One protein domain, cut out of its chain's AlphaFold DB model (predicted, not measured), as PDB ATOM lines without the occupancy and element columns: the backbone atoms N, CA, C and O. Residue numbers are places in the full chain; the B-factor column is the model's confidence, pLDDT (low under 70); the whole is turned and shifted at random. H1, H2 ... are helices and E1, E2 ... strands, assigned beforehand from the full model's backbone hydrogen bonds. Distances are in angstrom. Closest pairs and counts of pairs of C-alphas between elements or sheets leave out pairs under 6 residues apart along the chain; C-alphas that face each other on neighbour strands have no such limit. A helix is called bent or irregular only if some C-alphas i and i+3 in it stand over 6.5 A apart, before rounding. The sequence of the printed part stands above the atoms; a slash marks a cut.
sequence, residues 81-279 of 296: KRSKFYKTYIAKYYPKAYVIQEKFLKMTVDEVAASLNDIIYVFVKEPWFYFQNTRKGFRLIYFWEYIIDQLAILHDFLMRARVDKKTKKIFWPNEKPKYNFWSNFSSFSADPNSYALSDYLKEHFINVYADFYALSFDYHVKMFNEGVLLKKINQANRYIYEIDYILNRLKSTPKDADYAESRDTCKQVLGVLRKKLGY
ATOM      1  N   LYS A  81     105.713  97.228 112.936       42.44
ATOM      2  CA  LYS A  81     105.900  96.599 114.255       42.44
ATOM      3  C   LYS A  81     107.220  97.016 114.899       42.44
ATOM      4  O   LYS A  81     107.217  97.332 116.080       42.44
ATOM      5  N   ARG A  82     108.316  97.106 114.131       44.59
ATOM      6  CA  ARG A  82     109.602  97.634 114.632       44.59
ATOM      7  C   ARG A  82     109.489  99.098 115.039       44.59
ATOM      8  O   ARG A  82     109.858  99.440 116.150       44.59
ATOM      9  N   SER A  83     108.934  99.947 114.173       46.03
ATOM     10  CA  SER A  83     108.718 101.368 114.477       46.03
ATOM     11  C   SER A  83     107.841 101.554 115.721       46.03
ATOM     12  O   SER A  83     108.181 102.345 116.595       46.03
ATOM     13  N   LYS A  84     106.768 100.764 115.869       51.97
ATOM     14  CA  LYS A  84     105.897 100.798 117.050       51.97
ATOM     15  C   LYS A  84     106.589 100.261 118.305       51.97
ATOM     16  O   LYS A  84     106.432 100.866 119.363       51.97
ATOM     17  N   PHE A  85     107.368  99.181 118.190       51.62
ATOM     18  CA  PHE A  85     108.193  98.644 119.274       51.62
ATOM     19  C   PHE A  85     109.185  99.698 119.752       51.62
ATOM     20  O   PHE A  85     109.115 100.088 120.908       51.62
ATOM     21  N   TYR A  86     110.012 100.245 118.857       54.38
ATOM     22  CA  TYR A  86     110.960 101.297 119.203       54.38
ATOM     23  C   TYR A  86     110.238 102.512 119.773       54.38
ATOM     24  O   TYR A  86     110.551 102.915 120.877       54.38
ATOM     25  N   LYS A  87     109.194 103.041 119.132       55.62
ATOM     26  CA  LYS A  87     108.463 104.207 119.650       55.62
ATOM     27  C   LYS A  87     107.893 103.984 121.054       55.62
ATOM     28  O   LYS A  87     107.970 104.888 121.873       55.62
ATOM     29  N   THR A  88     107.341 102.807 121.342       59.25
ATOM     30  CA  THR A  88     106.678 102.526 122.630       59.25
ATOM     31  C   THR A  88     107.684 102.142 123.713       59.25
ATOM     32  O   THR A  88     107.612 102.645 124.827       59.25
ATOM     33  N   TYR A  89     108.642 101.276 123.383       57.31
ATOM     34  CA  TYR A  89     109.682 100.804 124.292       57.31
ATOM     35  C   TYR A  89     110.671 101.921 124.624       57.31
ATOM     36  O   TYR A  89     110.937 102.182 125.793       57.31
ATOM     37  N   ILE A  90     111.152 102.640 123.606       56.56
ATOM     38  CA  ILE A  90     112.040 103.785 123.787       56.56
ATOM     39  C   ILE A  90     111.308 104.891 124.545       56.56
ATOM     40  O   ILE A  90     111.833 105.351 125.540       56.56
ATOM     41  N   ALA A  91     110.075 105.270 124.193       58.53
ATOM     42  CA  ALA A  91     109.375 106.303 124.969       58.53
ATOM     43  C   ALA A  91     109.128 105.898 126.436       58.53
ATOM     44  O   ALA A  91     109.160 106.761 127.311       58.53
ATOM     45  N   LYS A  92     108.899 104.604 126.711       60.78
ATOM     46  CA  LYS A  92     108.654 104.087 128.065       60.78
ATOM     47  C   LYS A  92     109.924 104.015 128.916       60.78
ATOM     48  O   LYS A  92     109.884 104.399 130.078       60.78
ATOM     49  N   TYR A  93     111.022 103.510 128.359       52.22
ATOM     50  CA  TYR A  93     112.248 103.223 129.117       52.22
ATOM     51  C   TYR A  93     113.368 104.247 128.884       52.22
ATOM     52  O   TYR A  93     114.273 104.369 129.700       52.22
ATOM     53  N   TYR A  94     113.284 105.018 127.799       57.69
ATOM     54  CA  TYR A  94     114.293 105.969 127.326       57.69
ATOM     55  C   TYR A  94     113.626 107.210 126.702       57.69
ATOM     56  O   TYR A  94     113.798 107.481 125.512       57.69
ATOM     57  N   PRO A  95     112.844 107.993 127.464       51.12
ATOM     58  CA  PRO A  95     111.983 109.061 126.934       51.12
ATOM     59  C   PRO A  95     112.720 110.161 126.143       51.12
ATOM     60  O   PRO A  95     112.085 110.961 125.459       51.12
ATOM     61  N   LYS A  96     114.055 110.206 126.221       56.88
ATOM     62  CA  LYS A  96     114.927 111.123 125.473       56.88
ATOM     63  C   LYS A  96     115.513 110.557 124.184       56.88
ATOM     64  O   LYS A  96     116.129 111.304 123.424       56.88
ATOM     65  N   ALA A  97     115.367 109.263 123.933       57.19
ATOM     66  CA  ALA A  97     115.967 108.644 122.770       57.19
ATOM     67  C   ALA A  97     115.194 109.064 121.511       57.19
ATOM     68  O   ALA A  97     114.005 108.798 121.321       57.19
ATOM     69  N   TYR A  98     115.893 109.834 120.683       55.62
ATOM     70  CA  TYR A  98     115.354 110.456 119.487       55.62
ATOM     71  C   TYR A  98     114.935 109.386 118.472       55.62
ATOM     72  O   TYR A  98     115.733 108.536 118.088       55.62
ATOM     73  N   VAL A  99     113.704 109.466 117.955       56.44
ATOM     74  CA  VAL A  99     113.335 108.756 116.720       56.44
ATOM     75  C   VAL A  99     113.946 109.535 115.555       56.44
ATOM     76  O   VAL A  99     113.380 110.504 115.053       56.44
ATOM     77  N   ILE A 100     115.163 109.147 115.193       57.16
ATOM     78  CA  ILE A 100     116.063 109.888 114.304       57.16
ATOM     79  C   ILE A 100     115.502 109.986 112.875       57.16
ATOM     80  O   ILE A 100     115.469 111.066 112.297       57.16
ATOM     81  N   GLN A 101     114.988 108.895 112.304       59.53
ATOM     82  CA  GLN A 101     114.753 108.814 110.856       59.53
ATOM     83  C   GLN A 101     113.793 109.882 110.293       59.53
ATOM     84  O   GLN A 101     114.074 110.484 109.259       59.53
ATOM     85  N   GLU A 102     112.662 110.139 110.954       61.69
ATOM     86  CA  GLU A 102     111.634 111.063 110.440       61.69
ATOM     87  C   GLU A 102     112.037 112.537 110.566       61.69
ATOM     88  O   GLU A 102     111.582 113.376 109.786       61.69
ATOM     89  N   LYS A 103     112.903 112.858 111.535       68.94
ATOM     90  CA  LYS A 103     113.402 114.221 111.749       68.94
ATOM     91  C   LYS A 103     114.385 114.629 110.655       68.94
ATOM     92  O   LYS A 103     114.280 115.733 110.132       68.94
ATOM     93  N   PHE A 104     115.275 113.718 110.270       74.81
ATOM     94  CA  PHE A 104     116.332 113.996 109.296       74.81
ATOM     95  C   PHE A 104     115.796 114.202 107.873       74.81
ATOM     96  O   PHE A 104     116.380 114.955 107.104       74.81
ATOM     97  N   LEU A 105     114.650 113.610 107.515       76.00
ATOM     98  CA  LEU A 105     114.030 113.827 106.197       76.00
ATOM     99  C   LEU A 105     113.508 115.252 105.977       76.00
ATOM    100  O   LEU A 105     113.270 115.642 104.839       76.00
ATOM    101  N   LYS A 106     113.297 116.018 107.049       80.81
ATOM    102  CA  LYS A 106     112.847 117.415 106.970       80.81
ATOM    103  C   LYS A 106     114.007 118.411 106.985       80.81
ATOM    104  O   LYS A 106     113.763 119.600 106.812       80.81
ATOM    105  N   MET A 107     115.225 117.929 107.214       84.31
ATOM    106  CA  MET A 107     116.431 118.739 107.338       84.31
ATOM    107  C   MET A 107     117.122 118.915 105.982       84.31
ATOM    108  O   MET A 107     117.026 118.077 105.080       84.31
ATOM    109  N   THR A 108     117.852 120.014 105.852       89.94
ATOM    110  CA  THR A 108     118.883 120.204 104.830       89.94
ATOM    111  C   THR A 108     120.097 119.317 105.119       89.94
ATOM    112  O   THR A 108     120.251 118.774 106.213       89.94
ATOM    113  N   VAL A 109     120.987 119.157 104.136       91.38
ATOM    114  CA  VAL A 109     122.193 118.334 104.320       91.38
ATOM    115  C   VAL A 109     123.115 118.897 105.403       91.38
ATOM    116  O   VAL A 109     123.644 118.127 106.202       91.38
ATOM    117  N   ASP A 110     123.241 120.220 105.486       91.56
ATOM    118  CA  ASP A 110     124.070 120.891 106.490       91.56
ATOM    119  C   ASP A 110     123.513 120.665 107.905       91.56
ATOM    120  O   ASP A 110     124.256 120.332 108.827       91.56
ATOM    121  N   GLU A 111     122.190 120.756 108.070       89.62
ATOM    122  CA  GLU A 111     121.511 120.448 109.337       89.62
ATOM    123  C   GLU A 111     121.649 118.971 109.722       89.62
ATOM    124  O   GLU A 111     121.787 118.654 110.905       89.62
ATOM    125  N   VAL A 112     121.648 118.058 108.745       90.06
ATOM    126  CA  VAL A 112     121.928 116.637 108.989       90.06
ATOM    127  C   VAL A 112     123.366 116.430 109.450       90.06
ATOM    128  O   VAL A 112     123.581 115.689 110.409       90.06
ATOM    129  N   ALA A 113     124.343 117.081 108.816       92.06
ATOM    130  CA  ALA A 113     125.739 117.001 109.232       92.06
ATOM    131  C   ALA A 113     125.932 117.560 110.654       92.06
ATOM    132  O   ALA A 113     126.556 116.905 111.489       92.06
ATOM    133  N   ALA A 114     125.336 118.716 110.962       87.31
ATOM    134  CA  ALA A 114     125.355 119.299 112.303       87.31
ATOM    135  C   ALA A 114     124.700 118.370 113.338       87.31
ATOM    136  O   ALA A 114     125.306 118.055 114.360       87.31
ATOM    137  N   SER A 115     123.515 117.834 113.029       88.50
ATOM    138  CA  SER A 115     122.807 116.899 113.910       88.50
ATOM    139  C   SER A 115     123.599 115.611 114.143       88.50
ATOM    140  O   SER A 115     123.598 115.075 115.250       88.50
ATOM    141  N   LEU A 116     124.287 115.095 113.119       90.19
ATOM    142  CA  LEU A 116     125.134 113.912 113.259       90.19
ATOM    143  C   LEU A 116     126.330 114.200 114.170       90.19
ATOM    144  O   LEU A 116     126.644 113.386 115.035       90.19
ATOM    145  N   ASN A 117     126.947 115.371 114.022       89.44
ATOM    146  CA  ASN A 117     128.026 115.822 114.892       89.44
ATOM    147  C   ASN A 117     127.572 115.964 116.356       89.44
ATOM    148  O   ASN A 117     128.283 115.525 117.258       89.44
ATOM    149  N   ASP A 118     126.371 116.490 116.599       85.69
ATOM    150  CA  ASP A 118     125.798 116.590 117.947       85.69
ATOM    151  C   ASP A 118     125.532 115.208 118.557       85.69
ATOM    152  O   ASP A 118     125.845 114.965 119.724       85.69
ATOM    153  N   ILE A 119     125.009 114.266 117.767       87.25
ATOM    154  CA  ILE A 119     124.816 112.877 118.210       87.25
ATOM    155  C   ILE A 119     126.160 112.235 118.572       87.25
ATOM    156  O   ILE A 119     126.273 111.610 119.628       87.25
ATOM    157  N   ILE A 120     127.182 112.407 117.727       88.88
ATOM    158  CA  ILE A 120     128.537 111.911 117.999       88.88
ATOM    159  C   ILE A 120     129.057 112.511 119.303       88.88
ATOM    160  O   ILE A 120     129.529 111.781 120.176       88.88
ATOM    161  N   TYR A 121     128.927 113.828 119.467       86.31
ATOM    162  CA  TYR A 121     129.339 114.527 120.675       86.31
ATOM    163  C   TYR A 121     128.665 113.941 121.919       86.31
ATOM    164  O   TYR A 121     129.359 113.586 122.874       86.31
ATOM    165  N   VAL A 122     127.341 113.763 121.894       85.88
ATOM    166  CA  VAL A 122     126.585 113.175 123.009       85.88
ATOM    167  C   VAL A 122     127.095 111.769 123.318       85.88
ATOM    168  O   VAL A 122     127.430 111.486 124.463       85.88
ATOM    169  N   PHE A 123     127.237 110.893 122.325       87.81
ATOM    170  CA  PHE A 123     127.686 109.516 122.556       87.81
ATOM    171  C   PHE A 123     129.146 109.387 123.006       87.81
ATOM    172  O   PHE A 123     129.497 108.383 123.634       87.81
ATOM    173  N   VAL A 124     129.989 110.383 122.725       86.88
ATOM    174  CA  VAL A 124     131.392 110.419 123.162       86.88
ATOM    175  C   VAL A 124     131.543 111.054 124.544       86.88
ATOM    176  O   VAL A 124     132.312 110.558 125.369       86.88
ATOM    177  N   LYS A 125     130.862 112.173 124.801       86.06
ATOM    178  CA  LYS A 125     131.090 113.015 125.986       86.06
ATOM    179  C   LYS A 125     130.080 112.772 127.090       86.06
ATOM    180  O   LYS A 125     130.452 112.713 128.261       86.06
ATOM    181  N   GLU A 126     128.820 112.601 126.723       86.31
ATOM    182  CA  GLU A 126     127.705 112.553 127.662       86.31
ATOM    183  C   GLU A 126     126.708 111.448 127.293       86.31
ATOM    184  O   GLU A 126     125.509 111.706 127.191       86.31
ATOM    185  N   PRO A 127     127.152 110.186 127.115       84.69
ATOM    186  CA  PRO A 127     126.269 109.135 126.612       84.69
ATOM    187  C   PRO A 127     125.085 108.876 127.551       84.69
ATOM    188  O   PRO A 127     124.016 108.476 127.103       84.69
ATOM    189  N   TRP A 128     125.240 109.175 128.846       82.62
ATOM    190  CA  TRP A 128     124.164 109.119 129.836       82.62
ATOM    191  C   TRP A 128     122.986 110.036 129.486       82.62
ATOM    192  O   TRP A 128     121.852 109.685 129.800       82.62
ATOM    193  N   PHE A 129     123.230 111.180 128.834       82.56
ATOM    194  CA  PHE A 129     122.207 112.185 128.532       82.56
ATOM    195  C   PHE A 129     121.157 111.657 127.555       82.56
ATOM    196  O   PHE A 129     119.996 112.066 127.603       82.56
ATOM    197  N   TYR A 130     121.556 110.702 126.715       76.19
ATOM    198  CA  TYR A 130     120.662 110.017 125.792       76.19
ATOM    199  C   TYR A 130     119.635 109.129 126.515       76.19
ATOM    200  O   TYR A 130     118.508 108.981 126.047       76.19
ATOM    201  N   PHE A 131     119.998 108.573 127.674       78.25
ATOM    202  CA  PHE A 131     119.177 107.598 128.399       78.25
ATOM    203  C   PHE A 131     118.493 108.184 129.640       78.25
ATOM    204  O   PHE A 131     117.386 107.775 129.978       78.25
ATOM    205  N   GLN A 132     119.113 109.155 130.315       78.25
ATOM    206  CA  GLN A 132     118.609 109.720 131.567       78.25
ATOM    207  C   GLN A 132     119.016 111.191 131.786       78.25
ATOM    208  O   GLN A 132     119.813 111.772 131.054       78.25
ATOM    209  N   ASN A 133     118.414 111.842 132.788       76.75
ATOM    210  CA  ASN A 133     118.619 113.271 133.083       76.75
ATOM    211  C   ASN A 133     119.913 113.593 133.830       76.75
ATOM    212  O   ASN A 133     120.356 114.736 133.788       76.75
ATOM    213  N   THR A 134     120.494 112.625 134.534       83.38
ATOM    214  CA  THR A 134     121.704 112.845 135.329       83.38
ATOM    215  C   THR A 134     122.684 111.703 135.117       83.38
ATOM    216  O   THR A 134     122.293 110.598 134.753       83.38
ATOM    217  N   ARG A 135     123.969 111.933 135.388       86.31
ATOM    218  CA  ARG A 135     124.995 110.882 135.309       86.31
ATOM    219  C   ARG A 135     124.895 109.845 136.440       86.31
ATOM    220  O   ARG A 135     125.487 108.773 136.339       86.31
ATOM    221  N   LYS A 136     124.182 110.148 137.532       88.62
ATOM    222  CA  LYS A 136     124.145 109.309 138.739       88.62
ATOM    223  C   LYS A 136     123.601 107.913 138.410       88.62
ATOM    224  O   LYS A 136     122.553 107.787 137.788       88.62
ATOM    225  N   GLY A 137     124.339 106.875 138.809       84.94
ATOM    226  CA  GLY A 137     123.966 105.474 138.576       84.94
ATOM    227  C   GLY A 137     124.143 104.975 137.136       84.94
ATOM    228  O   GLY A 137     124.003 103.780 136.902       84.94
ATOM    229  N   PHE A 138     124.499 105.842 136.177       83.69
ATOM    230  CA  PHE A 138     124.692 105.423 134.791       83.69
ATOM    231  C   PHE A 138     125.930 104.540 134.646       83.69
ATOM    232  O   PHE A 138     127.039 104.941 135.011       83.69
ATOM    233  N   ARG A 139     125.761 103.371 134.026       82.94
ATOM    234  CA  ARG A 139     126.868 102.488 133.654       82.94
ATOM    235  C   ARG A 139     126.810 102.201 132.163       82.94
ATOM    236  O   ARG A 139     125.984 101.420 131.712       82.94
ATOM    237  N   LEU A 140     127.716 102.831 131.414       81.00
ATOM    238  CA  LEU A 140     127.734 102.798 129.948       81.00
ATOM    239  C   LEU A 140     127.759 101.376 129.366       81.00
ATOM    240  O   LEU A 140     127.176 101.158 128.311       81.00
ATOM    241  N   ILE A 141     128.406 100.427 130.051       81.75
ATOM    242  CA  ILE A 141     128.517  99.031 129.607       81.75
ATOM    243  C   ILE A 141     127.153  98.374 129.357       81.75
ATOM    244  O   ILE A 141     127.012  97.630 128.398       81.75
ATOM    245  N   TYR A 142     126.118  98.726 130.125       82.62
ATOM    246  CA  TYR A 142     124.768  98.176 129.940       82.62
ATOM    247  C   TYR A 142     124.015  98.780 128.746       82.62
ATOM    248  O   TYR A 142     122.904  98.356 128.440       82.62
ATOM    249  N   PHE A 143     124.600  99.781 128.082       83.62
ATOM    250  CA  PHE A 143     123.955 100.534 127.008       83.62
ATOM    251  C   PHE A 143     124.688 100.449 125.665       83.62
ATOM    252  O   PHE A 143     124.261 101.088 124.705       83.62
ATOM    253  N   TRP A 144     125.777  99.677 125.562       86.56
ATOM    254  CA  TRP A 144     126.552  99.563 124.319       86.56
ATOM    255  C   TRP A 144     125.722  99.030 123.150       86.56
ATOM    256  O   TRP A 144     125.740  99.643 122.083       86.56
ATOM    257  N   GLU A 145     124.950  97.961 123.360       83.75
ATOM    258  CA  GLU A 145     124.061  97.395 122.334       83.75
ATOM    259  C   GLU A 145     123.046  98.425 121.834       83.75
ATOM    260  O   GLU A 145     122.883  98.606 120.630       83.75
ATOM    261  N   TYR A 146     122.443  99.187 122.750       82.81
ATOM    262  CA  TYR A 146     121.490 100.232 122.392       82.81
ATOM    263  C   TYR A 146     122.130 101.339 121.554       82.81
ATOM    264  O   TYR A 146     121.515 101.818 120.604       82.81
ATOM    265  N   ILE A 147     123.359 101.752 121.878       86.94
ATOM    266  CA  ILE A 147     124.079 102.745 121.072       86.94
ATOM    267  C   ILE A 147     124.366 102.183 119.677       86.94
ATOM    268  O   ILE A 147     124.138 102.883 118.693       86.94
ATOM    269  N   ILE A 148     124.791 100.921 119.568       88.62
ATOM    270  CA  ILE A 148     125.002 100.265 118.269       88.62
ATOM    271  C   ILE A 148     123.715 100.220 117.453       88.62
ATOM    272  O   ILE A 148     123.751 100.556 116.272       88.62
ATOM    273  N   ASP A 149     122.580  99.887 118.063       82.56
ATOM    274  CA  ASP A 149     121.291  99.882 117.370       82.56
ATOM    275  C   ASP A 149     120.941 101.270 116.814       82.56
ATOM    276  O   ASP A 149     120.482 101.391 115.675       82.56
ATOM    277  N   GLN A 150     121.205 102.340 117.572       82.75
ATOM    278  CA  GLN A 150     120.997 103.708 117.086       82.75
ATOM    279  C   GLN A 150     121.945 104.066 115.940       82.75
ATOM    280  O   GLN A 150     121.513 104.655 114.945       82.75
ATOM    281  N   LEU A 151     123.220 103.686 116.042       88.38
ATOM    282  CA  LEU A 151     124.199 103.883 114.973       88.38
ATOM    283  C   LEU A 151     123.826 103.085 113.716       88.38
ATOM    284  O   LEU A 151     123.973 103.598 112.612       88.38
ATOM    285  N   ALA A 152     123.261 101.885 113.860       84.75
ATOM    286  CA  ALA A 152     122.772 101.080 112.744       84.75
ATOM    287  C   ALA A 152     121.556 101.721 112.055       84.75
ATOM    288  O   ALA A 152     121.487 101.749 110.826       84.75
ATOM    289  N   ILE A 153     120.617 102.291 112.821       81.38
ATOM    290  CA  ILE A 153     119.476 103.046 112.274       81.38
ATOM    291  C   ILE A 153     119.961 104.290 111.515       81.38
ATOM    292  O   ILE A 153     119.488 104.563 110.411       81.38
ATOM    293  N   LEU A 154     120.913 105.030 112.088       86.19
ATOM    294  CA  LEU A 154     121.549 106.178 111.438       86.19
ATOM    295  C   LEU A 154     122.261 105.764 110.155       86.19
ATOM    296  O   LEU A 154     122.058 106.381 109.115       86.19
ATOM    297  N   HIS A 155     123.050 104.695 110.209       90.12
ATOM    298  CA  HIS A 155     123.747 104.157 109.052       90.12
ATOM    299  C   HIS A 155     122.768 103.785 107.932       90.12
ATOM    300  O   HIS A 155     122.952 104.215 106.794       90.12
ATOM    301  N   ASP A 156     121.694 103.056 108.249       82.94
ATOM    302  CA  ASP A 156     120.651 102.708 107.280       82.94
ATOM    303  C   ASP A 156     120.030 103.957 106.647       82.94
ATOM    304  O   ASP A 156     119.829 104.008 105.432       82.94
ATOM    305  N   PHE A 157     119.785 104.998 107.448       85.25
ATOM    306  CA  PHE A 157     119.313 106.273 106.931       85.25
ATOM    307  C   PHE A 157     120.322 106.908 105.963       85.25
ATOM    308  O   PHE A 157     119.945 107.238 104.839       85.25
ATOM    309  N   LEU A 158     121.594 107.022 106.351       88.81
ATOM    310  CA  LEU A 158     122.645 107.631 105.528       88.81
ATOM    311  C   LEU A 158     122.865 106.889 104.204       88.81
ATOM    312  O   LEU A 158     123.133 107.522 103.184       88.81
ATOM    313  N   MET A 159     122.741 105.560 104.207       86.81
ATOM    314  CA  MET A 159     122.934 104.735 103.013       86.81
ATOM    315  C   MET A 159     121.748 104.775 102.043       86.81
ATOM    316  O   MET A 159     121.925 104.530 100.851       86.81
ATOM    317  N   ARG A 160     120.532 105.028 102.541       83.38
ATOM    318  CA  ARG A 160     119.303 104.975 101.730       83.38
ATOM    319  C   ARG A 160     118.784 106.343 101.323       83.38
ATOM    320  O   ARG A 160     118.198 106.471 100.249       83.38
ATOM    321  N   ALA A 161     118.945 107.345 102.181       87.44
ATOM    322  CA  ALA A 161     118.553 108.704 101.864       87.44
ATOM    323  C   ALA A 161     119.401 109.234 100.704       87.44
ATOM    324  O   ALA A 161     120.580 108.897 100.555       87.44
ATOM    325  N   ARG A 162     118.790 110.073  99.872       91.06
ATOM    326  CA  ARG A 162     119.444 110.687  98.718       91.06
ATOM    327  C   ARG A 162     119.349 112.197  98.785       91.06
ATOM    328  O   ARG A 162     118.442 112.740  99.409       91.06
ATOM    329  N   VAL A 163     120.297 112.857  98.134       91.94
ATOM    330  CA  VAL A 163     120.353 114.312  97.990       91.94
ATOM    331  C   VAL A 163     120.041 114.652  96.544       91.94
ATOM    332  O   VAL A 163     120.758 114.223  95.639       91.94
ATOM    333  N   ASP A 164     118.980 115.419  96.321       90.69
ATOM    334  CA  ASP A 164     118.625 115.914  94.993       90.69
ATOM    335  C   ASP A 164     119.685 116.912  94.497       90.69
ATOM    336  O   ASP A 164     120.049 117.860  95.201       90.69
ATOM    337  N   LYS A 165     120.204 116.714  93.278       90.19
ATOM    338  CA  LYS A 165     121.334 117.503  92.756       90.19
ATOM    339  C   LYS A 165     121.027 118.992  92.635       90.19
ATOM    340  O   LYS A 165     121.930 119.805  92.845       90.19
ATOM    341  N   LYS A 166     119.780 119.339  92.301       89.12
ATOM    342  CA  LYS A 166     119.343 120.706  91.992       89.12
ATOM    343  C   LYS A 166     118.924 121.462  93.248       89.12
ATOM    344  O   LYS A 166     119.340 122.593  93.461       89.12
ATOM    345  N   THR A 167     118.077 120.845  94.057       88.94
ATOM    346  CA  THR A 167     117.456 121.456  95.237       88.94
ATOM    347  C   THR A 167     118.270 121.254  96.505       88.94
ATOM    348  O   THR A 167     117.995 121.923  97.496       88.94
ATOM    349  N   LYS A 168     119.235 120.321  96.493       85.06
ATOM    350  CA  LYS A 168     120.024 119.900  97.663       85.06
ATOM    351  C   LYS A 168     119.169 119.389  98.826       85.06
ATOM    352  O   LYS A 168     119.651 119.275  99.949       85.06
ATOM    353  N   LYS A 169     117.900 119.062  98.570       88.06
ATOM    354  CA  LYS A 169     116.998 118.507  99.576       88.06
ATOM    355  C   LYS A 169     117.231 117.014  99.726       88.06
ATOM    356  O   LYS A 169     117.494 116.310  98.748       88.06
ATOM    357  N   ILE A 170     117.103 116.547 100.962       89.56
ATOM    358  CA  ILE A 170     117.140 115.127 101.278       89.56
ATOM    359  C   ILE A 170     115.777 114.523 100.962       89.56
ATOM    360  O   ILE A 170     114.736 115.090 101.291       89.56
ATOM    361  N   PHE A 171     115.781 113.352 100.345       87.44
ATOM    362  CA  PHE A 171     114.579 112.566 100.142       87.44
ATOM    363  C   PHE A 171     114.859 111.082 100.345       87.44
ATOM    364  O   PHE A 171     115.998 110.613 100.305       87.44
ATOM    365  N   TRP A 172     113.788 110.331 100.576       84.44
ATOM    366  CA  TRP A 172     113.837 108.882 100.643       84.44
ATOM    367  C   TRP A 172     113.286 108.310  99.335       84.44
ATOM    368  O   TRP A 172     112.126 108.582  99.017       84.44
ATOM    369  N   PRO A 173     114.063 107.537  98.559       78.31
ATOM    370  CA  PRO A 173     113.555 106.947  97.331       78.31
ATOM    371  C   PRO A 173     112.440 105.946  97.669       78.31
ATOM    372  O   PRO A 173     112.588 105.102  98.553       78.31
ATOM    373  N   ASN A 174     111.312 106.031  96.959       65.31
ATOM    374  CA  ASN A 174     110.154 105.142  97.147       65.31
ATOM    375  C   ASN A 174     110.406 103.702  96.661       65.31
ATOM    376  O   ASN A 174     109.527 102.842  96.771       65.31
ATOM    377  N   GLU A 175     111.593 103.417  96.128       61.06
ATOM    378  CA  GLU A 175     111.977 102.078  95.711       61.06
ATOM    379  C   GLU A 175     112.077 101.154  96.928       61.06
ATOM    380  O   GLU A 175     112.843 101.388  97.868       61.06
ATOM    381  N   LYS A 176     111.296 100.066  96.909       55.56
ATOM    382  CA  LYS A 176     111.496  98.958  97.843       55.56
ATOM    383  C   LYS A 176     112.893  98.407  97.570       55.56
ATOM    384  O   LYS A 176     113.129  97.910  96.468       55.56
ATOM    385  N   PRO A 177     113.820  98.487  98.528       50.62
ATOM    386  CA  PRO A 177     115.153  97.997  98.273       50.62
ATOM    387  C   PRO A 177     115.074  96.474  98.137       50.62
ATOM    388  O   PRO A 177     114.374  95.809  98.906       50.62
ATOM    389  N   LYS A 178     115.748  95.919  97.129       44.69
ATOM    390  CA  LYS A 178     115.878  94.468  96.961       44.69
ATOM    391  C   LYS A 178     116.821  93.983  98.067       44.69
ATOM    392  O   LYS A 178     118.030  94.121  97.955       44.69
ATOM    393  N   TYR A 179     116.260  93.571  99.203       46.25
ATOM    394  CA  TYR A 179     117.005  93.457 100.459       46.25
ATOM    395  C   TYR A 179     117.397  92.026 100.816       46.25
ATOM    396  O   TYR A 179     116.538  91.153 100.853       46.25
ATOM    397  N   ASN A 180     118.651  91.872 101.245       35.62
ATOM    398  CA  ASN A 180     119.059  91.001 102.341       35.62
ATOM    399  C   ASN A 180     119.965  91.839 103.261       35.62
ATOM    400  O   ASN A 180     120.963  92.392 102.813       35.62
ATOM    401  N   PHE A 181     119.593  91.962 104.542       41.56
ATOM    402  CA  PHE A 181     120.191  92.876 105.540       41.56
ATOM    403  C   PHE A 181     121.689  92.631 105.800       41.56
ATOM    404  O   PHE A 181     122.373  93.506 106.314       41.56
ATOM    405  N   TRP A 182     122.190  91.461 105.403       41.22
ATOM    406  CA  TRP A 182     123.553  90.991 105.661       41.22
ATOM    407  C   TRP A 182     124.418  90.846 104.403       41.22
ATOM    408  O   TRP A 182     125.605  90.558 104.509       41.22
ATOM    409  N   SER A 183     123.854  91.034 103.207       35.28
ATOM    410  CA  SER A 183     124.597  90.919 101.950       35.28
ATOM    411  C   SER A 183     124.616  92.278 101.277       35.28
ATOM    412  O   SER A 183     123.547  92.756 100.906       35.28
ATOM    413  N   ASN A 184     125.805  92.879 101.151       37.69
ATOM    414  CA  ASN A 184     126.144  93.964 100.225       37.69
ATOM    415  C   ASN A 184     124.919  94.657  99.627       37.69
ATOM    416  O   ASN A 184     124.398  94.182  98.617       37.69
ATOM    417  N   PHE A 185     124.454  95.736 100.273       44.91
ATOM    418  CA  PHE A 185     123.359  96.565  99.771       44.91
ATOM    419  C   PHE A 185     123.497  96.709  98.256       44.91
ATOM    420  O   PHE A 185     124.437  97.347  97.773       44.91
ATOM    421  N   SER A 186     122.575  96.094  97.514       41.84
ATOM    422  CA  SER A 186     122.463  96.354  96.090       41.84
ATOM    423  C   SER A 186     122.240  97.851  95.962       41.84
ATOM    424  O   SER A 186     121.320  98.380  96.599       41.84
ATOM    425  N   SER A 187     123.102  98.524  95.204       47.97
ATOM    426  CA  SER A 187     122.925  99.932  94.888       47.97
ATOM    427  C   SER A 187     121.470 100.153  94.476       47.97
ATOM    428  O   SER A 187     120.927  99.427  93.639       47.97
ATOM    429  N   PHE A 188     120.809 101.127  95.106       54.78
ATOM    430  CA  PHE A 188     119.576 101.665  94.536       54.78
ATOM    431  C   PHE A 188     119.859 102.034  93.086       54.78
ATOM    432  O   PHE A 188     121.003 102.399  92.772       54.78
ATOM    433  N   SER A 189     118.838 101.944  92.228       55.78
ATOM    434  CA  SER A 189     118.975 102.366  90.839       55.78
ATOM    435  C   SER A 189     119.690 103.724  90.826       55.78
ATOM    436  O   SER A 189     119.444 104.592  91.679       55.78
ATOM    437  N   ALA A 190     120.731 103.837  89.998       62.81
ATOM    438  CA  ALA A 190     121.541 105.040  89.945       62.81
ATOM    439  C   ALA A 190     120.673 106.143  89.338       62.81
ATOM    440  O   ALA A 190     120.651 106.317  88.125       62.81
ATOM    441  N   ASP A 191     119.901 106.834  90.174       73.19
ATOM    442  CA  ASP A 191     119.173 108.020  89.767       73.19
ATOM    443  C   ASP A 191     120.214 109.080  89.374       73.19
ATOM    444  O   ASP A 191     120.963 109.562  90.232       73.19
ATOM    445  N   PRO A 192     120.302 109.440  88.081       82.25
ATOM    446  CA  PRO A 192     121.311 110.373  87.601       82.25
ATOM    447  C   PRO A 192     121.139 111.771  88.204       82.25
ATOM    448  O   PRO A 192     122.075 112.570  88.136       82.25
ATOM    449  N   ASN A 193     119.993 112.070  88.822       86.44
ATOM    450  CA  ASN A 193     119.666 113.370  89.398       86.44
ATOM    451  C   ASN A 193     119.843 113.437  90.920       86.44
ATOM    452  O   ASN A 193     119.525 114.466  91.520       86.44
ATOM    453  N   SER A 194     120.412 112.407  91.551       90.00
ATOM    454  CA  SER A 194     120.689 112.425  92.987       90.00
ATOM    455  C   SER A 194     122.030 111.794  93.365       90.00
ATOM    456  O   SER A 194     122.674 111.101  92.578       90.00
ATOM    457  N   TYR A 195     122.481 112.090  94.583       89.19
ATOM    458  CA  TYR A 195     123.619 111.440  95.239       89.19
ATOM    459  C   TYR A 195     123.116 110.610  96.417       89.19
ATOM    460  O   TYR A 195     122.086 110.940  97.005       89.19
ATOM    461  N   ALA A 196     123.815 109.534  96.790       89.75
ATOM    462  CA  ALA A 196     123.573 108.936  98.102       89.75
ATOM    463  C   ALA A 196     124.005 109.934  99.187       89.75
ATOM    464  O   ALA A 196     125.035 110.595  99.044       89.75
ATOM    465  N   LEU A 197     123.229 110.054 100.266       92.06
ATOM    466  CA  LEU A 197     123.548 110.983 101.350       92.06
ATOM    467  C   LEU A 197     124.899 110.647 101.994       92.06
ATOM    468  O   LEU A 197     125.683 111.552 102.265       92.06
ATOM    469  N   SER A 198     125.207 109.360 102.166       93.44
ATOM    470  CA  SER A 198     126.515 108.896 102.642       93.44
ATOM    471  C   SER A 198     127.678 109.436 101.811       93.44
ATOM    472  O   SER A 198     128.684 109.858 102.375       93.44
ATOM    473  N   ASP A 199     127.540 109.428 100.486       92.88
ATOM    474  CA  ASP A 199     128.609 109.823  99.567       92.88
ATOM    475  C   ASP A 199     128.766 111.342  99.570       92.88
ATOM    476  O   ASP A 199     129.881 111.849  99.673       92.88
ATOM    477  N   TYR A 200     127.642 112.066  99.586       94.69
ATOM    478  CA  TYR A 200     127.635 113.520  99.713       94.69
ATOM    479  C   TYR A 200     128.305 113.983 101.015       94.69
ATOM    480  O   TYR A 200     129.116 114.906 101.010       94.69
ATOM    481  N   LEU A 201     127.998 113.331 102.143       95.25
ATOM    482  CA  LEU A 201     128.644 113.634 103.421       95.25
ATOM    483  C   LEU A 201     130.137 113.292 103.397       95.25
ATOM    484  O   LEU A 201     130.926 114.033 103.971       95.25
ATOM    485  N   LYS A 202     130.546 112.208 102.728       95.50
ATOM    486  CA  LYS A 202     131.967 111.867 102.589       95.50
ATOM    487  C   LYS A 202     132.737 112.933 101.807       95.50
ATOM    488  O   LYS A 202     133.862 113.247 102.178       95.50
ATOM    489  N   GLU A 203     132.135 113.484 100.754       95.00
ATOM    490  CA  GLU A 203     132.752 114.499  99.895       95.00
ATOM    491  C   GLU A 203     132.795 115.885 100.553       95.00
ATOM    492  O   GLU A 203     133.841 116.531 100.575       95.00
ATOM    493  N   HIS A 204     131.677 116.338 101.128       95.75
ATOM    494  CA  HIS A 204     131.532 117.721 101.599       95.75
ATOM    495  C   HIS A 204     131.684 117.888 103.119       95.75
ATOM    496  O   HIS A 204     132.009 118.974 103.591       95.75
ATOM    497  N   PHE A 205     131.490 116.818 103.894       96.25
ATOM    498  CA  PHE A 205     131.505 116.817 105.364       96.25
ATOM    499  C   PHE A 205     132.388 115.689 105.915       96.25
ATOM    500  O   PHE A 205     132.019 114.993 106.866       96.25
ATOM    501  N   ILE A 206     133.572 115.509 105.316       96.06
ATOM    502  CA  ILE A 206     134.438 114.341 105.538       96.06
ATOM    503  C   ILE A 206     134.744 114.063 107.013       96.06
ATOM    504  O   ILE A 206     134.786 112.904 107.413       96.06
ATOM    505  N   ASN A 207     134.913 115.102 107.837       95.81
ATOM    506  CA  ASN A 207     135.192 114.940 109.264       95.81
ATOM    507  C   ASN A 207     133.995 114.338 110.005       95.81
ATOM    508  O   ASN A 207     134.163 113.366 110.727       95.81
ATOM    509  N   VAL A 208     132.784 114.847 109.764       95.06
ATOM    510  CA  VAL A 208     131.555 114.333 110.388       95.06
ATOM    511  C   VAL A 208     131.281 112.898 109.934       95.06
ATOM    512  O   VAL A 208     130.953 112.037 110.749       95.06
ATOM    513  N   TYR A 209     131.468 112.621 108.640       96.38
ATOM    514  CA  TYR A 209     131.388 111.265 108.099       96.38
ATOM    515  C   TYR A 209     132.387 110.328 108.794       96.38
ATOM    516  O   TYR A 209     132.014 109.254 109.264       96.38
ATOM    517  N   ALA A 210     133.656 110.736 108.879       95.94
ATOM    518  CA  ALA A 210     134.713 109.933 109.479       95.94
ATOM    519  C   ALA A 210     134.475 109.711 110.977       95.94
ATOM    520  O   ALA A 210     134.598 108.585 111.448       95.94
ATOM    521  N   ASP A 211     134.075 110.746 111.715       95.19
ATOM    522  CA  ASP A 211     133.811 110.666 113.151       95.19
ATOM    523  C   ASP A 211     132.597 109.769 113.459       95.19
ATOM    524  O   ASP A 211     132.624 109.022 114.436       95.19
ATOM    525  N   PHE A 212     131.571 109.748 112.599       95.69
ATOM    526  CA  PHE A 212     130.442 108.817 112.728       95.69
ATOM    527  C   PHE A 212     130.881 107.349 112.624       95.69
ATOM    528  O   PHE A 212     130.503 106.510 113.450       95.69
ATOM    529  N   TYR A 213     131.683 107.019 111.609       96.31
ATOM    530  CA  TYR A 213     132.165 105.649 111.423       96.31
ATOM    531  C   TYR A 213     133.238 105.267 112.446       96.31
ATOM    532  O   TYR A 213     133.261 104.121 112.882       96.31
ATOM    533  N   ALA A 214     134.061 106.213 112.898       95.00
ATOM    534  CA  ALA A 214     135.001 106.012 113.998       95.00
ATOM    535  C   ALA A 214     134.266 105.680 115.308       95.00
ATOM    536  O   ALA A 214     134.571 104.687 115.962       95.00
ATOM    537  N   LEU A 215     133.211 106.431 115.636       94.88
ATOM    538  CA  LEU A 215     132.350 106.132 116.779       94.88
ATOM    539  C   LEU A 215     131.706 104.746 116.665       94.88
ATOM    540  O   LEU A 215     131.653 103.989 117.635       94.88
ATOM    541  N   SER A 216     131.218 104.408 115.470       95.44
ATOM    542  CA  SER A 216     130.650 103.088 115.193       95.44
ATOM    543  C   SER A 216     131.681 101.992 115.424       95.44
ATOM    544  O   SER A 216     131.378 101.021 116.115       95.44
ATOM    545  N   PHE A 217     132.904 102.165 114.924       95.06
ATOM    546  CA  PHE A 217     134.005 101.235 115.150       95.06
ATOM    547  C   PHE A 217     134.245 101.012 116.648       95.06
ATOM    548  O   PHE A 217     134.245  99.868 117.103       95.06
ATOM    549  N   ASP A 218     134.374 102.092 117.423       93.81
ATOM    550  CA  ASP A 218     134.674 102.028 118.856       93.81
ATOM    551  C   ASP A 218     133.644 101.200 119.633       93.81
ATOM    552  O   ASP A 218     134.004 100.392 120.492       93.81
ATOM    553  N   TYR A 219     132.352 101.374 119.346       93.69
ATOM    554  CA  TYR A 219     131.309 100.590 120.009       93.69
ATOM    555  C   TYR A 219     131.283  99.128 119.549       93.69
ATOM    556  O   TYR A 219     131.094  98.242 120.383       93.69
ATOM    557  N   HIS A 220     131.549  98.840 118.273       94.44
ATOM    558  CA  HIS A 220     131.626  97.454 117.798       94.44
ATOM    559  C   HIS A 220     132.836  96.711 118.383       94.44
ATOM    560  O   HIS A 220     132.707  95.539 118.733       94.44
ATOM    561  N   VAL A 221     133.977  97.382 118.585       93.81
ATOM    562  CA  VAL A 221     135.129  96.802 119.299       93.81
ATOM    563  C   VAL A 221     134.792  96.491 120.757       93.81
ATOM    564  O   VAL A 221     135.202  95.453 121.271       93.81
ATOM    565  N   LYS A 222     134.004  97.335 121.433       92.44
ATOM    566  CA  LYS A 222     133.553  97.047 122.805       92.44
ATOM    567  C   LYS A 222     132.719  95.766 122.870       92.44
ATOM    568  O   LYS A 222     132.997  94.913 123.708       92.44
ATOM    569  N   MET A 223     131.773  95.589 121.947       92.50
ATOM    570  CA  MET A 223     130.973  94.360 121.888       92.50
ATOM    571  C   MET A 223     131.772  93.136 121.433       92.50
ATOM    572  O   MET A 223     131.515  92.021 121.888       92.50
ATOM    573  N   PHE A 224     132.762  93.326 120.556       94.31
ATOM    574  CA  PHE A 224     133.731  92.284 120.230       94.31
ATOM    575  C   PHE A 224     134.455  91.808 121.497       94.31
ATOM    576  O   PHE A 224     134.461  90.611 121.783       94.31
ATOM    577  N   ASN A 225     135.000  92.743 122.281       91.19
ATOM    578  CA  ASN A 225     135.704  92.445 123.526       91.19
ATOM    579  C   ASN A 225     134.790  91.762 124.547       91.19
ATOM    580  O   ASN A 225     135.212  90.809 125.193       91.19
ATOM    581  N   GLU A 226     133.530  92.182 124.659       90.00
ATOM    582  CA  GLU A 226     132.544  91.496 125.497       90.00
ATOM    583  C   GLU A 226     132.334  90.041 125.051       90.00
ATOM    584  O   GLU A 226     132.388  89.127 125.874       90.00
ATOM    585  N   GLY A 227     132.196  89.798 123.745       90.12
ATOM    586  CA  GLY A 227     132.136  88.444 123.195       90.12
ATOM    587  C   GLY A 227     133.375  87.607 123.536       90.12
ATOM    588  O   GLY A 227     133.244  86.432 123.877       90.12
ATOM    589  N   VAL A 228     134.570  88.207 123.495       91.19
ATOM    590  CA  VAL A 228     135.830  87.547 123.880       91.19
ATOM    591  C   VAL A 228     135.848  87.202 125.370       91.19
ATOM    592  O   VAL A 228     136.114  86.052 125.720       91.19
ATOM    593  N   LEU A 229     135.521  88.160 126.241       88.81
ATOM    594  CA  LEU A 229     135.504  87.984 127.699       88.81
ATOM    595  C   LEU A 229     134.493  86.917 128.132       88.81
ATOM    596  O   LEU A 229     134.790  86.084 128.985       88.81
ATOM    597  N   LEU A 230     133.326  86.891 127.488       88.50
ATOM    598  CA  LEU A 230     132.290  85.883 127.715       88.50
ATOM    599  C   LEU A 230     132.583  84.543 127.024       88.50
ATOM    600  O   LEU A 230     131.750  83.639 127.086       88.50
ATOM    601  N   LYS A 231     133.732  84.402 126.349       91.56
ATOM    602  CA  LYS A 231     134.126  83.196 125.601       91.56
ATOM    603  C   LYS A 231     133.105  82.801 124.513       91.56
ATOM    604  O   LYS A 231     133.002  81.639 124.126       91.56
ATOM    605  N   LYS A 232     132.363  83.774 123.971       91.31
ATOM    606  CA  LYS A 232     131.346  83.608 122.917       91.31
ATOM    607  C   LYS A 232     131.943  83.876 121.531       91.31
ATOM    608  O   LYS A 232     131.807  84.968 120.978       91.31
ATOM    609  N   ILE A 233     132.551  82.852 120.925       90.06
ATOM    610  CA  ILE A 233     133.210  82.951 119.603       90.06
ATOM    611  C   ILE A 233     132.273  83.503 118.520       90.06
ATOM    612  O   ILE A 233     132.692  84.349 117.737       90.06
ATOM    613  N   ASN A 234     131.013  83.060 118.474       89.31
ATOM    614  CA  ASN A 234     130.058  83.499 117.447       89.31
ATOM    615  C   ASN A 234     129.768  85.001 117.537       89.31
ATOM    616  O   ASN A 234     129.704  85.682 116.515       89.31
ATOM    617  N   GLN A 235     129.644  85.521 118.759       88.69
ATOM    618  CA  GLN A 235     129.435  86.945 119.002       88.69
ATOM    619  C   GLN A 235     130.670  87.746 118.581       88.69
ATOM    620  O   GLN A 235     130.551  88.671 117.782       88.69
ATOM    621  N   ALA A 236     131.860  87.347 119.040       91.88
ATOM    622  CA  ALA A 236     133.109  88.000 118.653       91.88
ATOM    623  C   ALA A 236     133.317  87.974 117.123       91.88
ATOM    624  O   ALA A 236     133.621  88.993 116.508       91.88
ATOM    625  N   ASN A 237     133.069  86.835 116.471       91.75
ATOM    626  CA  ASN A 237     133.195  86.709 115.021       91.75
ATOM    627  C   ASN A 237     132.201  87.604 114.265       91.75
ATOM    628  O   ASN A 237     132.584  88.233 113.283       91.75
ATOM    629  N   ARG A 238     130.950  87.714 114.736       91.00
ATOM    630  CA  ARG A 238     129.964  88.648 114.168       91.00
ATOM    631  C   ARG A 238     130.502  90.079 114.172       91.00
ATOM    632  O   ARG A 238     130.471  90.732 113.135       91.00
ATOM    633  N   TYR A 239     131.030  90.547 115.302       92.19
ATOM    634  CA  TYR A 239     131.535  91.918 115.407       92.19
ATOM    635  C   TYR A 239     132.802  92.172 114.582       92.19
ATOM    636  O   TYR A 239     132.985  93.294 114.124       92.19
ATOM    637  N   ILE A 240     133.624  91.155 114.291       93.00
ATOM    638  CA  ILE A 240     134.722  91.290 113.314       93.00
ATOM    639  C   ILE A 240     134.201  91.666 111.924       93.00
ATOM    640  O   ILE A 240     134.780  92.542 111.285       93.00
ATOM    641  N   TYR A 241     133.117  91.042 111.449       91.62
ATOM    642  CA  TYR A 241     132.552  91.384 110.139       91.62
ATOM    643  C   TYR A 241     132.038  92.826 110.096       91.62
ATOM    644  O   TYR A 241     132.264  93.529 109.113       91.62
ATOM    645  N   GLU A 242     131.399  93.282 111.175       91.50
ATOM    646  CA  GLU A 242     130.933  94.669 111.296       91.50
ATOM    647  C   GLU A 242     132.108  95.657 111.330       91.50
ATOM    648  O   GLU A 242     132.089  96.684 110.654       91.50
ATOM    649  N   ILE A 243     133.174  95.323 112.063       93.50
ATOM    650  CA  ILE A 243     134.415  96.104 112.110       93.50
ATOM    651  C   ILE A 243     135.038  96.222 110.710       93.50
ATOM    652  O   ILE A 243     135.383  97.325 110.281       93.50
ATOM    653  N   ASP A 244     135.136  95.115 109.966       92.38
ATOM    654  CA  ASP A 244     135.652  95.105 108.591       92.38
ATOM    655  C   ASP A 244     134.779  95.970 107.659       92.38
ATOM    656  O   ASP A 244     135.297  96.716 106.819       92.38
ATOM    657  N   TYR A 245     133.455  95.915 107.824       92.56
ATOM    658  CA  TYR A 245     132.517  96.754 107.080       92.56
ATOM    659  C   TYR A 245     132.728  98.249 107.365       92.56
ATOM    660  O   TYR A 245     132.842  99.046 106.429       92.56
ATOM    661  N   ILE A 246     132.839  98.629 108.640       93.50
ATOM    662  CA  ILE A 246     133.051 100.019 109.067       93.50
ATOM    663  C   ILE A 246     134.400 100.549 108.567       93.50
ATOM    664  O   ILE A 246     134.469 101.660 108.040       93.50
ATOM    665  N   LEU A 247     135.467  99.750 108.643       92.00
ATOM    666  CA  LEU A 247     136.784 100.149 108.141       92.00
ATOM    667  C   LEU A 247     136.787 100.436 106.646       92.00
ATOM    668  O   LEU A 247     137.401 101.403 106.202       92.00
ATOM    669  N   ASN A 248     136.046  99.657 105.858       92.69
ATOM    670  CA  ASN A 248     135.895  99.955 104.437       92.69
ATOM    671  C   ASN A 248     135.249 101.328 104.183       92.69
ATOM    672  O   ASN A 248     135.518 101.935 103.147       92.69
ATOM    673  N   ARG A 249     134.432 101.844 105.112       93.12
ATOM    674  CA  ARG A 249     133.859 103.199 105.032       93.12
ATOM    675  C   ARG A 249     134.867 104.274 105.423       93.12
ATOM    676  O   ARG A 249     134.919 105.309 104.759       93.12
ATOM    677  N   LEU A 250     135.709 103.996 106.416       93.88
ATOM    678  CA  LEU A 250     136.797 104.878 106.848       93.88
ATOM    679  C   LEU A 250     137.944 104.999 105.835       93.88
ATOM    680  O   LEU A 250     138.734 105.937 105.948       93.88
ATOM    681  N   LYS A 251     138.004 104.133 104.816       92.38
ATOM    682  CA  LYS A 251     139.002 104.232 103.745       92.38
ATOM    683  C   LYS A 251     139.051 105.620 103.115       92.38
ATOM    684  O   LYS A 251     138.012 106.180 102.740       92.38
ATOM    685  N   SER A 252     140.268 106.134 102.957       91.56
ATOM    686  CA  SER A 252     140.544 107.463 102.389       91.56
ATOM    687  C   SER A 252     139.954 108.628 103.197       91.56
ATOM    688  O   SER A 252     139.766 109.717 102.662       91.56
ATOM    689  N   THR A 253     139.639 108.413 104.476       94.06
ATOM    690  CA  THR A 253     139.290 109.489 105.413       94.06
ATOM    691  C   THR A 253     140.498 109.845 106.287       94.06
ATOM    692  O   THR A 253     141.428 109.042 106.398       94.06
ATOM    693  N   PRO A 254     140.487 110.993 106.992       92.31
ATOM    694  CA  PRO A 254     141.541 111.337 107.951       92.31
ATOM    695  C   PRO A 254     141.729 110.323 109.093       92.31
ATOM    696  O   PRO A 254     142.714 110.412 109.817       92.31
ATOM    697  N   LYS A 255     140.788 109.386 109.274       90.00
ATOM    698  CA  LYS A 255     140.794 108.349 110.315       90.00
ATOM    699  C   LYS A 255     141.187 106.962 109.788       90.00
ATOM    700  O   LYS A 255     141.162 106.006 110.545       90.00
ATOM    701  N   ASP A 256     141.518 106.803 108.508       89.88
ATOM    702  CA  ASP A 256     141.787 105.478 107.921       89.88
ATOM    703  C   ASP A 256     142.969 104.762 108.611       89.88
ATOM    704  O   ASP A 256     142.825 103.684 109.191       89.88
ATOM    705  N   ALA A 257     144.130 105.424 108.635       86.75
ATOM    706  CA  ALA A 257     145.358 104.885 109.220       86.75
ATOM    707  C   ALA A 257     145.234 104.619 110.729       86.75
ATOM    708  O   ALA A 257     145.774 103.642 111.240       86.75
ATOM    709  N   ASP A 258     144.478 105.477 111.410       85.19
ATOM    710  CA  ASP A 258     144.208 105.446 112.845       85.19
ATOM    711  C   ASP A 258     143.550 104.118 113.288       85.19
ATOM    712  O   ASP A 258     143.855 103.588 114.358       85.19
ATOM    713  N   TYR A 259     142.682 103.541 112.451       86.44
ATOM    714  CA  TYR A 259     141.858 102.381 112.816       86.44
ATOM    715  C   TYR A 259     142.280 101.065 112.143       86.44
ATOM    716  O   TYR A 259     141.850  99.992 112.576       86.44
ATOM    717  N   ALA A 260     143.146 101.110 111.125       82.12
ATOM    718  CA  ALA A 260     143.578  99.925 110.383       82.12
ATOM    719  C   ALA A 260     144.269  98.866 111.270       82.12
ATOM    720  O   ALA A 260     143.948  97.682 111.164       82.12
ATOM    721  N   GLU A 261     145.155  99.284 112.185       82.94
ATOM    722  CA  GLU A 261     145.894  98.380 113.093       82.94
ATOM    723  C   GLU A 261     144.948  97.625 114.045       82.94
ATOM    724  O   GLU A 261     145.107  96.428 114.287       82.94
ATOM    725  N   SER A 262     143.892  98.296 114.519       82.38
ATOM    726  CA  SER A 262     142.951  97.738 115.499       82.38
ATOM    727  C   SER A 262     142.200  96.504 114.973       82.38
ATOM    728  O   SER A 262     141.882  95.594 115.741       82.38
ATOM    729  N   ARG A 263     141.956  96.420 113.658       83.94
ATOM    730  CA  ARG A 263     141.364  95.234 113.010       83.94
ATOM    731  C   ARG A 263     142.219  93.994 113.187       83.94
ATOM    732  O   ARG A 263     141.704  92.915 113.481       83.94
ATOM    733  N   ASP A 264     143.513  94.146 112.945       87.12
ATOM    734  CA  ASP A 264     144.449  93.033 112.927       87.12
ATOM    735  C   ASP A 264     144.630  92.499 114.344       87.12
ATOM    736  O   ASP A 264     144.579  91.285 114.546       87.12
ATOM    737  N   THR A 265     144.666  93.392 115.337       88.69
ATOM    738  CA  THR A 265     144.587  93.018 116.753       88.69
ATOM    739  C   THR A 265     143.319  92.220 117.060       88.69
ATOM    740  O   THR A 265     143.409  91.138 117.638       88.69
ATOM    741  N   CYS A 266     142.135  92.676 116.635       89.56
ATOM    742  CA  CYS A 266     140.892  91.937 116.893       89.56
ATOM    743  C   CYS A 266     140.908  90.540 116.234       89.56
ATOM    744  O   CYS A 266     140.494  89.553 116.846       89.56
ATOM    745  N   LYS A 267     141.448  90.414 115.012       91.56
ATOM    746  CA  LYS A 267     141.601  89.116 114.324       91.56
ATOM    747  C   LYS A 267     142.569  88.183 115.053       91.56
ATOM    748  O   LYS A 267     142.271  86.995 115.189       91.56
ATOM    749  N   GLN A 268     143.686  88.705 115.556       92.25
ATOM    750  CA  GLN A 268     144.638  87.942 116.364       92.25
ATOM    751  C   GLN A 268     143.996  87.445 117.665       92.25
ATOM    752  O   GLN A 268     144.065  86.251 117.954       92.25
ATOM    753  N   VAL A 269     143.300  88.323 118.396       90.94
ATOM    754  CA  VAL A 269     142.585  87.976 119.636       90.94
ATOM    755  C   VAL A 269     141.547  86.881 119.388       90.94
ATOM    756  O   VAL A 269     141.509  85.889 120.116       90.94
ATOM    757  N   LEU A 270     140.746  86.996 118.323       90.56
ATOM    758  CA  LEU A 270     139.782  85.957 117.959       90.56
ATOM    759  C   LEU A 270     140.473  84.629 117.608       90.56
ATOM    760  O   LEU A 270     139.970  83.562 117.958       90.56
ATOM    761  N   GLY A 271     141.627  84.681 116.938       90.88
ATOM    762  CA  GLY A 271     142.446  83.505 116.642       90.88
ATOM    763  C   GLY A 271     142.943  82.799 117.905       90.88
ATOM    764  O   GLY A 271     142.830  81.577 118.003       90.88
ATOM    765  N   VAL A 272     143.433  83.555 118.892       90.38
ATOM    766  CA  VAL A 272     143.835  83.020 120.205       90.38
ATOM    767  C   VAL A 272     142.639  82.399 120.924       90.38
ATOM    768  O   VAL A 272     142.729  81.262 121.385       90.38
ATOM    769  N   LEU A 273     141.500  83.095 120.959       88.62
ATOM    770  CA  LEU A 273     140.278  82.601 121.594       88.62
ATOM    771  C   LEU A 273     139.809  81.272 120.981       88.62
ATOM    772  O   LEU A 273     139.500  80.333 121.711       88.62
ATOM    773  N   ARG A 274     139.801  81.167 119.645       89.75
ATOM    774  CA  ARG A 274     139.438  79.934 118.924       89.75
ATOM    775  C   ARG A 274     140.372  78.771 119.240       89.75
ATOM    776  O   ARG A 274     139.900  77.656 119.432       89.75
ATOM    777  N   LYS A 275     141.682  79.025 119.315       89.44
ATOM    778  CA  LYS A 275     142.661  78.000 119.708       89.44
ATOM    779  C   LYS A 275     142.420  77.523 121.140       89.44
ATOM    780  O   LYS A 275     142.420  76.321 121.371       89.44
ATOM    781  N   LYS A 276     142.174  78.446 122.080       86.94
ATOM    782  CA  LYS A 276     141.961  78.117 123.501       86.94
ATOM    783  C   LYS A 276     140.674  77.330 123.760       86.94
ATOM    784  O   LYS A 276     140.668  76.451 124.611       86.94
ATOM    785  N   LEU A 277     139.583  77.650 123.066       86.38
ATOM    786  CA  LEU A 277     138.274  77.022 123.308       86.38
ATOM    787  C   LEU A 277     138.007  75.783 122.441       86.38
ATOM    788  O   LEU A 277     136.958  75.159 122.588       86.38
ATOM    789  N   GLY A 278     138.938  75.437 121.548       78.38
ATOM    790  CA  GLY A 278     138.753  74.410 120.530       78.38
ATOM    791  C   GLY A 278     137.929  74.920 119.343       78.38
ATOM    792  O   GLY A 278     136.888  75.560 119.498       78.38
ATOM    793  N   TYR A 279     138.385  74.612 118.127       62.00
ATOM    794  CA  TYR A 279     137.633  74.885 116.893       62.00
ATOM    795  C   TYR A 279     136.360  74.014 116.782       62.00
ATOM    796  O   TYR A 279     135.423  74.374 116.068       62.00
TER     797      TYR A 279
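AT A GLANCE: This is residues 81 to 279 of the 296 residues of an uncharacterized protein of candidate division TM6 bacterium GW2011_GWF2_37_49 (UniProt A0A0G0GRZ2). Three long helices, H7, H8 and H9, make an up-and-down bundle, and two more, H3 and H5, run nearly side by side across H7 at a slant; H6 and the small hairpin of E1 and E2 sit near the end of H5 and the beginning of H7. H1 stands apart from the other helices, and residues 165 to 193 make a long loop with no named element between the two strands. The printed part has 199 residues with nine named helices and two named strands, in the order H1 H2 H3 H4 H5 E1 E2 H6 H7 H8 H9; the sheet, in the order E1 - E2, is antiparallel. The class is mostly helix. The whole is compact, with a radius of gyration of the C-alphas of 18.0 A and spans of 57 by 39 by 34 A.

IN THESE COORDINATES: H1, residues 81 to 93, begins with C-alpha 81 at (105.900, 96.599, 114.255) and is 17.5 A long. H2 is residues 100 to 104. H3, residues 109 to 125, is 24.0 A long, and H4 is residues 127 to 131. H5, residues 140 to 160, is 29.5 A long, with a kink of 29 degrees near residue 147; it is irregular, C-alphas 142 and 145 being 7.7 A apart. E1 is residues 162 to 164, E2 residues 194 to 196 and H6 residues 197 to 204. H7, residues 206 to 229, begins with C-alpha 206 at (134.438, 114.341, 105.538) and is 34.5 A long. H8, residues 233 to 250, is 25.6 A long. H9, residues 256 to 277, is 32.5 A long and ends with C-alpha 277 at (138.274, 77.022, 123.308); it is irregular too, C-alphas 258 and 261 being 7.3 A apart.

HOW THE PARTS SIT: H7 is the hub, touching five other helices. H7 and H8 form a helical hairpin, a shallow tilt of 13 degrees, opposite ways, with the C-alphas of Phe 224 and Ala 236 closest at 4.6 A. H8 and H9 form another, also at 13 degrees, with those of Leu 250 and Asp 256 closest at 5.1 A. H9 touches H7 the same way, closest at Val 228 and Leu 273, 7.0 A between C-alphas. H7 touches H5 with residues 216 to 223 alone, opposite ways at a steep tilt of 43 degrees; the closest C-alphas are those of Trp 144 and Tyr 219, 6.5 A apart. With residues 208 to 215 alone H7 touches H3, the same way at 36 degrees, only just a steep tilt; the closest C-alphas are those of Asn 117 and Val 208, 5.9 A apart. H3 and H5 are close but not clearly touching, the C-alphas of Phe 123 and Ile 147 being 7.8 A apart. H6 touches H5, about perpendicular at 88 degrees, closest at Leu 158 and Ser 198, 5.0 A between C-alphas. H6 also touches H7, closest at Lys 202 and Tyr 209, 5.6 A between C-alphas. In the hairpin of E1 and E2, N 163 and O 195 are within hydrogen-bond range at 2.9 A, as are N 195 and O 163 at 2.9 A. H2 touches H5, closest at the C-alphas of Gln 101 and Phe 157, 6.5 A. H4 and H3 only just touch, only at the corner, with 3 pairs of C-alphas within 8 A, those of Val 122 and Phe 129 closest at 7.1 A. Every O i to N i+4 pair is within hydrogen-bond range in H1, H2, H3, H6, H7 and H8; the counts are 15 of 17 in H5, 14 of 18 in H9 and 0 of 1 in H4, where 2 of 2 O i to N i+3 pairs are within range.

THE WHOLE: The two C-alphas farthest apart, those of Lys 166 and Gly 278, are 57.7 A apart. The printed part has no cut. The link from E1 to E2 is long, with 29 residues. The mean pLDDT of the printed part is 81.2, and it is under 70 at residues 81 to 103, 174 to 190 and 279.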